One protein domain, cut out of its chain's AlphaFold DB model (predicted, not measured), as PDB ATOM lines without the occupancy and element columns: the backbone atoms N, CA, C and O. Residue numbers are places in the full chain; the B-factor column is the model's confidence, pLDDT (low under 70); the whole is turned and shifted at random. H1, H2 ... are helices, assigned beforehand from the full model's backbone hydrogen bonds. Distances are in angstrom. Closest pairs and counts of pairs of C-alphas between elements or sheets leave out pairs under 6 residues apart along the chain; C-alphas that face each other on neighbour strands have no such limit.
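Overview. This is residues 2 to 70 of the 78 residues of an uncharacterized protein of Sphingobium sp (UniProt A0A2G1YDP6). Two long helices, H2 and H1, make a V-shaped helical hairpin: they meet near the loop of residues 25 to 33 and spread apart toward their other ends. A short third helix, H3, turns off sideways beyond the open end of H2 and sticks out with residues 62 to 69, touching neither long helix. The printed part has 69 residues with three named helices, in the order H1, H2, H3, and no named strand; the class is all helix. The whole is loose, with a radius of gyration of the C-alphas of 15.9 A, and elongated, spanning 48 by 25 by 24 A.

Along the chain. Start with the longest helix, H2, residues 34 to 58: find C-alpha 34 at (200.163, 185.072, 106.278), and from there it runs 36.0 A to C-alpha 58 at (177.313, 157.523, 102.363). Then go back to the first printed residue, where H1, residues 2 to 24, begins with C-alpha 2 at (193.143, 142.929, 116.071) and runs 33.8 A to C-alpha 24. Beyond H2 look for H3, residues 62 to 69, which ends with C-alpha 69 at (190.285, 151.739, 87.957).

Arrangement. Look first at Ala 41 in H2 and Leu 24 in H1: H1 and H2 touch, and these are their closest C-alphas, 5.6 A apart. H2 touches H1 with residues 38 to 45 alone, and H1 touches H2 with residues 20 to 24 alone. The two helices form a hairpin and run opposite ways at a shallow tilt of 33 degrees, only just short of steep. Residues 2 to 15 of H1 stand free, and so do residues 50 to 70, of which 50 to 58 belong to H2 and 62 to 69 to H3. H3 is apart from H1, and it is apart from H2 too. In the backbones of H1 and H2 every O i to N i+4 pair is within hydrogen-bond range; in H3 2 of 4 are, beside 3 of 5 O i to N i+3 pairs.

Size, cuts and confidence. The two C-alphas farthest apart are those of Gln 2 and Glu 32, at 49.5 A. The printed part has no cut; the link from H1 to H2, of 9 residues, is short, and the link from H2 to H3, of 3 residues, is tight. Read the B-factor column for the model's confidence: the mean pLDDT of the printed part is 73.7, and 21 residues are under 70, namely residues 2 to 5, 26 to 29, 31 and 59 to 70. In H3 the mean is 55.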
ATOM      1  N   GLN A   2     192.926 141.581 115.486       62.84
ATOM      2  CA  GLN A   2     193.143 142.929 116.071       62.84
ATOM      3  C   GLN A   2     194.252 143.792 115.426       62.84
ATOM      4  O   GLN A   2     194.131 145.012 115.398       62.84
ATOM      5  N   ARG A   3     195.303 143.190 114.852       69.06
ATOM      6  CA  ARG A   3     196.421 143.939 114.243       69.06
ATOM      7  C   ARG A   3     196.007 144.742 113.000       69.06
ATOM      8  O   ARG A   3     196.462 145.866 112.842       69.06
ATOM      9  N   GLN A   4     195.113 144.191 112.173       64.06
ATOM     10  CA  GLN A   4     194.658 144.845 110.940       64.06
ATOM     11  C   GLN A   4     193.770 146.061 111.229       64.06
ATOM     12  O   GLN A   4     193.921 147.094 110.588       64.06
ATOM     13  N   GLY A   5     192.899 145.978 112.241       68.75
ATOM     14  CA  GLY A   5     192.087 147.121 112.671       68.75
ATOM     15  C   GLY A   5     192.943 148.287 113.176       68.75
ATOM     16  O   GLY A   5     192.701 149.430 112.805       68.75
ATOM     17  N   TRP A   6     193.995 147.988 113.945       70.94
ATOM     18  CA  TRP A   6     194.918 149.006 114.450       70.94
ATOM     19  C   TRP A   6     195.740 149.667 113.336       70.94
ATOM     20  O   TRP A   6     195.855 150.886 113.300       70.94
ATOM     21  N   GLN A   7     196.260 148.875 112.392       70.50
ATOM     22  CA  GLN A   7     197.001 149.399 111.239       70.50
ATOM     23  C   GLN A   7     196.129 150.324 110.382       70.50
ATOM     24  O   GLN A   7     196.585 151.378 109.952       70.50
ATOM     25  N   ASN A   8     194.864 149.956 110.177       75.50
ATOM     26  CA  ASN A   8     193.931 150.764 109.397       75.50
ATOM     27  C   ASN A   8     193.598 152.090 110.095       75.50
ATOM     28  O   ASN A   8     193.583 153.125 109.433       75.50
ATOM     29  N   ALA A   9     193.379 152.071 111.413       74.06
ATOM     30  CA  ALA A   9     193.153 153.289 112.193       74.06
ATOM     31  C   ALA A   9     194.374 154.222 112.141       74.06
ATOM     32  O   ALA A   9     194.238 155.395 111.803       74.06
ATOM     33  N   LEU A  10     195.575 153.673 112.357       73.94
ATOM     34  CA  LEU A  10     196.824 154.433 112.310       73.94
ATOM     35  C   LEU A  10     197.070 155.067 110.932       73.94
ATOM     36  O   LEU A  10     197.469 156.226 110.846       73.94
ATOM     37  N   ASN A  11     196.807 154.332 109.851       74.88
ATOM     38  CA  ASN A  11     196.942 154.854 108.490       74.88
ATOM     39  C   ASN A  11     195.935 155.982 108.205       74.88
ATOM     40  O   ASN A  11     196.285 156.956 107.539       74.88
ATOM     41  N   GLY A  12     194.707 155.871 108.722       80.94
ATOM     42  CA  GLY A  12     193.691 156.922 108.617       80.94
ATOM     43  C   GLY A  12     194.094 158.202 109.354       80.94
ATOM     44  O   GLY A  12     194.026 159.289 108.781       80.94
ATOM     45  N   GLU A  13     194.588 158.073 110.587       77.38
ATOM     46  CA  GLU A  13     195.110 159.200 111.374       77.38
ATOM     47  C   GLU A  13     196.311 159.866 110.683       77.38
ATOM     48  O   GLU A  13     196.355 161.092 110.551       77.38
ATOM     49  N   ALA A  14     197.257 159.072 110.174       79.38
ATOM     50  CA  ALA A  14     198.431 159.576 109.465       79.38
ATOM     51  C   ALA A  14     198.059 160.342 108.182       79.38
ATOM     52  O   ALA A  14     198.621 161.407 107.916       79.38
ATOM     53  N   LEU A  15     197.091 159.840 107.408       84.44
ATOM     54  CA  LEU A  15     196.604 160.514 106.203       84.44
ATOM     55  C   LEU A  15     195.911 161.842 106.536       84.44
ATOM     56  O   LEU A  15     196.163 162.843 105.866       84.44
ATOM     57  N   ALA A  16     195.082 161.879 107.584       82.44
ATOM     58  CA  ALA A  16     194.417 163.108 108.017       82.44
ATOM     59  C   ALA A  16     195.433 164.191 108.419       82.44
ATOM     60  O   ALA A  16     195.314 165.344 107.998       82.44
ATOM     61  N   LEU A  17     196.473 163.808 109.168       82.25
ATOM     62  CA  LEU A  17     197.569 164.704 109.542       82.25
ATOM     63  C   LEU A  17     198.369 165.188 108.326       82.25
ATOM     64  O   LEU A  17     198.718 166.367 108.265       82.25
ATOM     65  N   PHE A  18     198.631 164.312 107.353       82.25
ATOM     66  CA  PHE A  18     199.317 164.680 106.111       82.25
ATOM     67  C   PHE A  18     198.522 165.711 105.303       82.25
ATOM     68  O   PHE A  18     199.077 166.737 104.914       82.25
ATOM     69  N   VAL A  19     197.221 165.477 105.092       82.00
ATOM     70  CA  VAL A  19     196.347 166.408 104.358       82.00
ATOM     71  C   VAL A  19     196.264 167.753 105.079       82.00
ATOM     72  O   VAL A  19     196.390 168.797 104.438       82.00
ATOM     73  N   HIS A  20     196.130 167.746 106.408       81.12
ATOM     74  CA  HIS A  20     196.139 168.971 107.207       81.12
ATOM     75  C   HIS A  20     197.457 169.744 107.050       81.12
ATOM     76  O   HIS A  20     197.447 170.934 106.731       81.12
ATOM     77  N   ALA A  21     198.600 169.068 107.212       82.12
ATOM     78  CA  ALA A  21     199.917 169.680 107.046       82.12
ATOM     79  C   ALA A  21     200.107 170.252 105.631       82.12
ATOM     80  O   ALA A  21     200.557 171.387 105.484       82.12
ATOM     81  N   TRP A  22     199.689 169.514 104.599       82.88
ATOM     82  CA  TRP A  22     199.730 169.963 103.208       82.88
ATOM     83  C   TRP A  22     198.881 171.219 102.972       82.88
ATOM     84  O   TRP A  22     199.344 172.157 102.326       82.88
ATOM     85  N   MET A  23     197.678 171.293 103.551       73.75
ATOM     86  CA  MET A  23     196.807 172.467 103.423       73.75
ATOM     87  C   MET A  23     197.347 173.716 104.133       73.75
ATOM     88  O   MET A  23     197.074 174.834 103.681       73.75
ATOM     89  N   LEU A  24     198.101 173.547 105.227       75.25
ATOM     90  CA  LEU A  24     198.755 174.650 105.940       75.25
ATOM     91  C   LEU A  24     200.072 175.099 105.296       75.25
ATOM     92  O   LEU A  24     200.527 176.216 105.572       75.25
ATOM     93  N   GLN A  25     200.677 174.263 104.450       74.44
ATOM     94  CA  GLN A  25     201.934 174.553 103.770       74.44
ATOM     95  C   GLN A  25     201.719 175.622 102.683       74.44
ATOM     96  O   GLN A  25     201.622 175.339 101.492       74.44
ATOM     97  N   ASN A  26     201.649 176.887 103.088       64.69
ATOM     98  CA  ASN A  26     201.670 178.002 102.150       64.69
ATOM     99  C   ASN A  26     203.127 178.271 101.720       64.69
ATOM    100  O   ASN A  26     203.998 178.361 102.595       64.69
ATOM    101  N   PRO A  27     203.427 178.431 100.413       65.69
ATOM    102  CA  PRO A  27     204.729 178.942  99.976       65.69
ATOM    103  C   PRO A  27     205.019 180.276 100.680       65.69
ATOM    104  O   PRO A  27     204.088 180.950 101.106       65.69
ATOM    105  N   ALA A  28     206.291 180.644 100.865       63.50
ATOM    106  CA  ALA A  28     206.685 181.779 101.705       63.50
ATOM    107  C   ALA A  28     205.947 183.078 101.320       63.50
ATOM    108  O   ALA A  28     206.307 183.765 100.369       63.50
ATOM    109  N   LEU A  29     204.898 183.402 102.076       64.44
ATOM    110  CA  LEU A  29     204.083 184.588 101.864       64.44
ATOM    111  C   LEU A  29     204.686 185.790 102.602       64.44
ATOM    112  O   LEU A  29     205.213 185.620 103.715       64.44
ATOM    113  N   PRO A  30     204.544 187.008 102.042       75.50
ATOM    114  CA  PRO A  30     204.770 188.249 102.775       75.50
ATOM    115  C   PRO A  30     204.045 188.209 104.126       75.50
ATOM    116  O   PRO A  30     202.968 187.613 104.256       75.50
ATOM    117  N   LYS A  31     204.645 188.797 105.163       67.62
ATOM    118  CA  LYS A  31     204.188 188.670 106.561       67.62
ATOM    119  C   LYS A  31     202.733 189.130 106.735       67.62
ATOM    120  O   LYS A  31     202.014 188.607 107.585       67.62
ATOM    121  N   GLU A  32     202.311 190.050 105.880       74.94
ATOM    122  CA  GLU A  32     200.996 190.670 105.774       74.94
ATOM    123  C   GLU A  32     199.942 189.687 105.230       74.94
ATOM    124  O   GLU A  32     198.809 189.663 105.710       74.94
ATOM    125  N   ALA A  33     200.325 188.812 104.295       77.12
ATOM    126  CA  ALA A  33     199.440 187.831 103.660       77.12
ATOM    127  C   ALA A  33     199.298 186.524 104.464       77.12
ATOM    128  O   ALA A  33     198.397 185.723 104.213       77.12
ATOM    129  N   ARG A  34     200.151 186.307 105.475       77.19
ATOM    130  CA  ARG A  34     200.163 185.072 106.278       77.19
ATOM    131  C   ARG A  34     198.850 184.821 107.020       77.19
ATOM    132  O   ARG A  34     198.413 183.679 107.100       77.19
ATOM    133  N   ARG A  35     198.216 185.867 107.566       79.62
ATOM    134  CA  ARG A  35     196.930 185.726 108.278       79.62
ATOM    135  C   ARG A  35     195.801 185.297 107.346       79.62
ATOM    136  O   ARG A  35     195.047 184.404 107.709       79.62
ATOM    137  N   ALA A  36     195.718 185.903 106.162       80.75
ATOM    138  CA  ALA A  36     194.728 185.535 105.155       80.75
ATOM    139  C   ALA A  36     194.925 184.082 104.698       80.75
ATOM    140  O   ALA A  36     193.984 183.302 104.695       80.75
ATOM    141  N   ALA A  37     196.170 183.673 104.450       78.88
ATOM    142  CA  ALA A  37     196.468 182.313 104.011       78.88
ATOM    143  C   ALA A  37     196.210 181.227 105.070       78.88
ATOM    144  O   ALA A  37     195.842 180.104 104.726       78.88
ATOM    145  N   LEU A  38     196.379 181.545 106.359       78.62
ATOM    146  CA  LEU A  38     195.966 180.655 107.450       78.62
ATOM    147  C   LEU A  38     194.439 180.554 107.551       78.62
ATOM    148  O   LEU A  38     193.922 179.462 107.781       78.62
ATOM    149  N   ALA A  39     193.720 181.663 107.358       84.00
ATOM    150  CA  ALA A  39     192.260 181.656 107.331       84.00
ATOM    151  C   ALA A  39     191.729 180.805 106.164       84.00
ATOM    152  O   ALA A  39     190.886 179.935 106.380       84.00
ATOM    153  N   ASP A  40     192.297 180.967 104.968       82.38
ATOM    154  CA  ASP A  40     191.956 180.161 103.790       82.38
ATOM    155  C   ASP A  40     192.268 178.673 103.999       82.38
ATOM    156  O   ASP A  40     191.467 177.807 103.647       82.38
ATOM    157  N   ALA A  41     193.414 178.351 104.613       80.31
ATOM    158  CA  ALA A  41     193.755 176.974 104.965       80.31
ATOM    159  C   ALA A  41     192.729 176.361 105.931       80.31
ATOM    160  O   ALA A  41     192.312 175.222 105.730       80.31
ATOM    161  N   ASN A  42     192.269 177.124 106.925       83.94
ATOM    162  CA  ASN A  42     191.262 176.663 107.879       83.94
ATOM    163  C   ASN A  42     189.890 176.424 107.222       83.94
ATOM    164  O   ASN A  42     189.206 175.451 107.548       83.94
ATOM    165  N   ILE A  43     189.501 177.274 106.265       86.69
ATOM    166  CA  ILE A  43     188.272 177.093 105.476       86.69
ATOM    167  C   ILE A  43     188.355 175.793 104.665       86.69
ATOM    168  O   ILE A  43     187.450 174.962 104.738       86.69
ATOM    169  N   ARG A  44     189.466 175.578 103.946       83.69
ATOM    170  CA  ARG A  44     189.688 174.353 103.156       83.69
ATOM    171  C   ARG A  44     189.707 173.095 104.023       83.69
ATOM    172  O   ARG A  44     189.119 172.091 103.633       83.69
ATOM    173  N   TRP A  45     190.328 173.163 105.202       83.25
ATOM    174  CA  TRP A  45     190.344 172.060 106.162       83.25
ATOM    175  C   TRP A  45     188.935 171.689 106.629       83.25
ATOM    176  O   TRP A  45     188.556 170.522 106.573       83.25
ATOM    177  N   THR A  46     188.143 172.683 107.033       86.06
ATOM    178  CA  THR A  46     186.776 172.455 107.521       86.06
ATOM    179  C   THR A  46     185.906 171.803 106.445       86.06
ATOM    180  O   THR A  46     185.259 170.794 106.715       86.06
ATOM    181  N   GLY A  47     185.958 172.313 105.209       86.12
ATOM    182  CA  GLY A  47     185.208 171.737 104.088       86.12
ATOM    183  C   GLY A  47     185.652 170.314 103.728       86.12
ATOM    184  O   GLY A  47     184.820 169.474 103.393       86.12
ATOM    185  N   TYR A  48     186.947 170.005 103.844       81.88
ATOM    186  CA  TYR A  48     187.447 168.639 103.664       81.88
ATOM    187  C   TYR A  48     186.910 167.680 104.732       81.88
ATOM    188  O   TYR A  48     186.457 166.590 104.390       81.88
ATOM    189  N   VAL A  49     186.932 168.080 106.009       83.81
ATOM    190  CA  VAL A  49     186.408 167.259 107.113       83.81
ATOM    191  C   VAL A  49     184.917 166.978 106.925       83.81
ATOM    192  O   VAL A  49     184.490 165.839 107.097       83.81
ATOM    193  N   GLU A  50     184.138 167.984 106.528       85.81
ATOM    194  CA  GLU A  50     182.707 167.836 106.248       85.81
ATOM    195  C   GLU A  50     182.449 166.887 105.067       85.81
ATOM    196  O   GLU A  50     181.658 165.950 105.181       85.81
ATOM    197  N   ALA A  51     183.167 167.060 103.952       83.12
ATOM    198  CA  ALA A  51     183.063 166.168 102.798       83.12
ATOM    199  C   ALA A  51     183.454 164.721 103.145       83.12
ATOM    200  O   ALA A  51     182.805 163.776 102.689       83.12
ATOM    201  N   LEU A  52     184.483 164.540 103.977       78.94
ATOM    202  CA  LEU A  52     184.916 163.231 104.457       78.94
ATOM    203  C   LEU A  52     183.861 162.583 105.360       78.94
ATOM    204  O   LEU A  52     183.553 161.408 105.172       78.94
ATOM    205  N   ALA A  53     183.287 163.335 106.301       80.69
ATOM    206  CA  ALA A  53     182.226 162.847 107.178       80.69
ATOM    207  C   ALA A  53     181.005 162.387 106.365       80.69
ATOM    208  O   ALA A  53     180.577 161.240 106.497       80.69
ATOM    209  N   ASN A  54     180.538 163.223 105.431       83.62
ATOM    210  CA  ASN A  54     179.443 162.880 104.521       83.62
ATOM    211  C   ASN A  54     179.757 161.613 103.708       83.62
ATOM    212  O   ASN A  54     178.908 160.742 103.529       83.62
ATOM    213  N   ARG A  55     181.000 161.471 103.232       75.50
ATOM    214  CA  ARG A  55     181.436 160.296 102.468       75.50
ATOM    215  C   ARG A  55     181.474 159.019 103.311       75.50
ATOM    216  O   ARG A  55     181.185 157.951 102.771       75.50
ATOM    217  N   MET A  56     181.842 159.120 104.589       75.06
ATOM    218  CA  MET A  56     181.837 157.997 105.533       75.06
ATOM    219  C   MET A  56     180.416 157.537 105.867       75.06
ATOM    220  O   MET A  56     180.195 156.337 106.018       75.06
ATOM    221  N   GLU A  57     179.457 158.461 105.942       79.38
ATOM    222  CA  GLU A  57     178.037 158.125 106.105       79.38
ATOM    223  C   GLU A  57     177.433 157.498 104.836       79.38
ATOM    224  O   GLU A  57     176.582 156.615 104.928       79.38
ATOM    225  N   ALA A  58     177.896 157.911 103.649       75.81
ATOM    226  CA  ALA A  58     177.313 157.523 102.363       75.81
ATOM    227  C   ALA A  58     177.657 156.103 101.865       75.81
ATOM    228  O   ALA A  58     176.979 155.612 100.961       75.81
ATOM    229  N   GLY A  59     178.675 155.420 102.403       63.12
ATOM    230  CA  GLY A  59     178.972 154.028 102.029       63.12
ATOM    231  C   GLY A  59     180.446 153.713 101.738       63.12
ATOM    232  O   GLY A  59     181.329 154.365 102.292       63.12
ATOM    233  N   PRO A  60     180.734 152.664 100.935       61.53
ATOM    234  CA  PRO A  60     181.949 151.838 101.002       61.53
ATOM    235  C   PRO A  60     183.251 152.624 100.859       61.53
ATOM    236  O   PRO A  60     183.273 153.733 100.336       61.53
ATOM    237  N   ARG A  61     184.358 152.066 101.354       57.84
ATOM    238  CA  ARG A  61     185.609 152.811 101.535       57.84
ATOM    239  C   ARG A  61     186.153 153.261 100.179       57.84
ATOM    240  O   ARG A  61     186.183 152.477  99.242       57.84
ATOM    241  N   LEU A  62     186.682 154.482 100.112       58.97
ATOM    242  CA  LEU A  62     187.329 155.057  98.919       58.97
ATOM    243  C   LEU A  62     188.353 154.109  98.256       58.97
ATOM    244  O   LEU A  62     188.507 154.089  97.042       58.97
ATOM    245  N   ILE A  63     189.047 153.292  99.053       54.84
ATOM    246  CA  ILE A  63     190.032 152.323  98.556       54.84
ATOM    247  C   ILE A  63     189.412 151.179  97.741       54.84
ATOM    248  O   ILE A  63     190.079 150.620  96.874       54.84
ATOM    249  N   ASP A  64     188.145 150.854  98.003       56.44
ATOM    250  CA  ASP A  64     187.400 149.828  97.278       56.44
ATOM    251  C   ASP A  64     186.950 150.354  95.887       56.44
ATOM    252  O   ASP A  64     186.752 149.558  94.974       56.44
ATOM    253  N   GLU A  65     186.868 151.681  95.693       55.16
ATOM    254  CA  GLU A  65     186.589 152.345  94.402       55.16
ATOM    255  C   GLU A  65     187.865 152.541  93.569       55.16
ATOM    256  O   GLU A  65     187.911 152.177  92.398       55.16
ATOM    257  N   ILE A  66     188.944 153.040  94.183       57.06
ATOM    258  CA  ILE A  66     190.223 153.273  93.486       57.06
ATOM    259  C   ILE A  66     190.827 151.957  92.963       57.06
ATOM    260  O   ILE A  66     191.480 151.943  91.923       57.06
ATOM    261  N   GLY A  67     190.595 150.832  93.650       48.50
ATOM    262  CA  GLY A  67     191.062 149.514  93.211       48.50
ATOM    263  C   GLY A  67     190.430 149.007  91.907       48.50
ATOM    264  O   GLY A  67     191.021 148.142  91.264       48.50
ATOM    265  N   GLN A  68     189.271 149.538  91.498       50.81
ATOM    266  CA  GLN A  68     188.596 149.124  90.262       50.81
ATOM    267  C   GLN A  68     189.182 149.795  89.010       50.81
ATOM    268  O   GLN A  68     189.242 149.151  87.968       50.81
ATOM    269  N   ASP A  69     189.718 151.015  89.111       55.66
ATOM    270  CA  ASP A  69     190.285 151.739  87.957       55.66
ATOM    271  C   ASP A  69     191.657 151.207  87.493       55.66
ATOM    272  O   ASP A  69     192.078 151.462  86.365       55.66
ATOM    273  N   PHE A  70     192.366 150.440  88.330       50.56
ATOM    274  CA  PHE A  70     193.655 149.819  87.973       50.56
ATOM    275  C   PHE A  70     193.534 148.360  87.515       50.56
ATOM    276  O   PHE A  70     194.504 147.787  87.015       50.56
TER     277      PHE A  70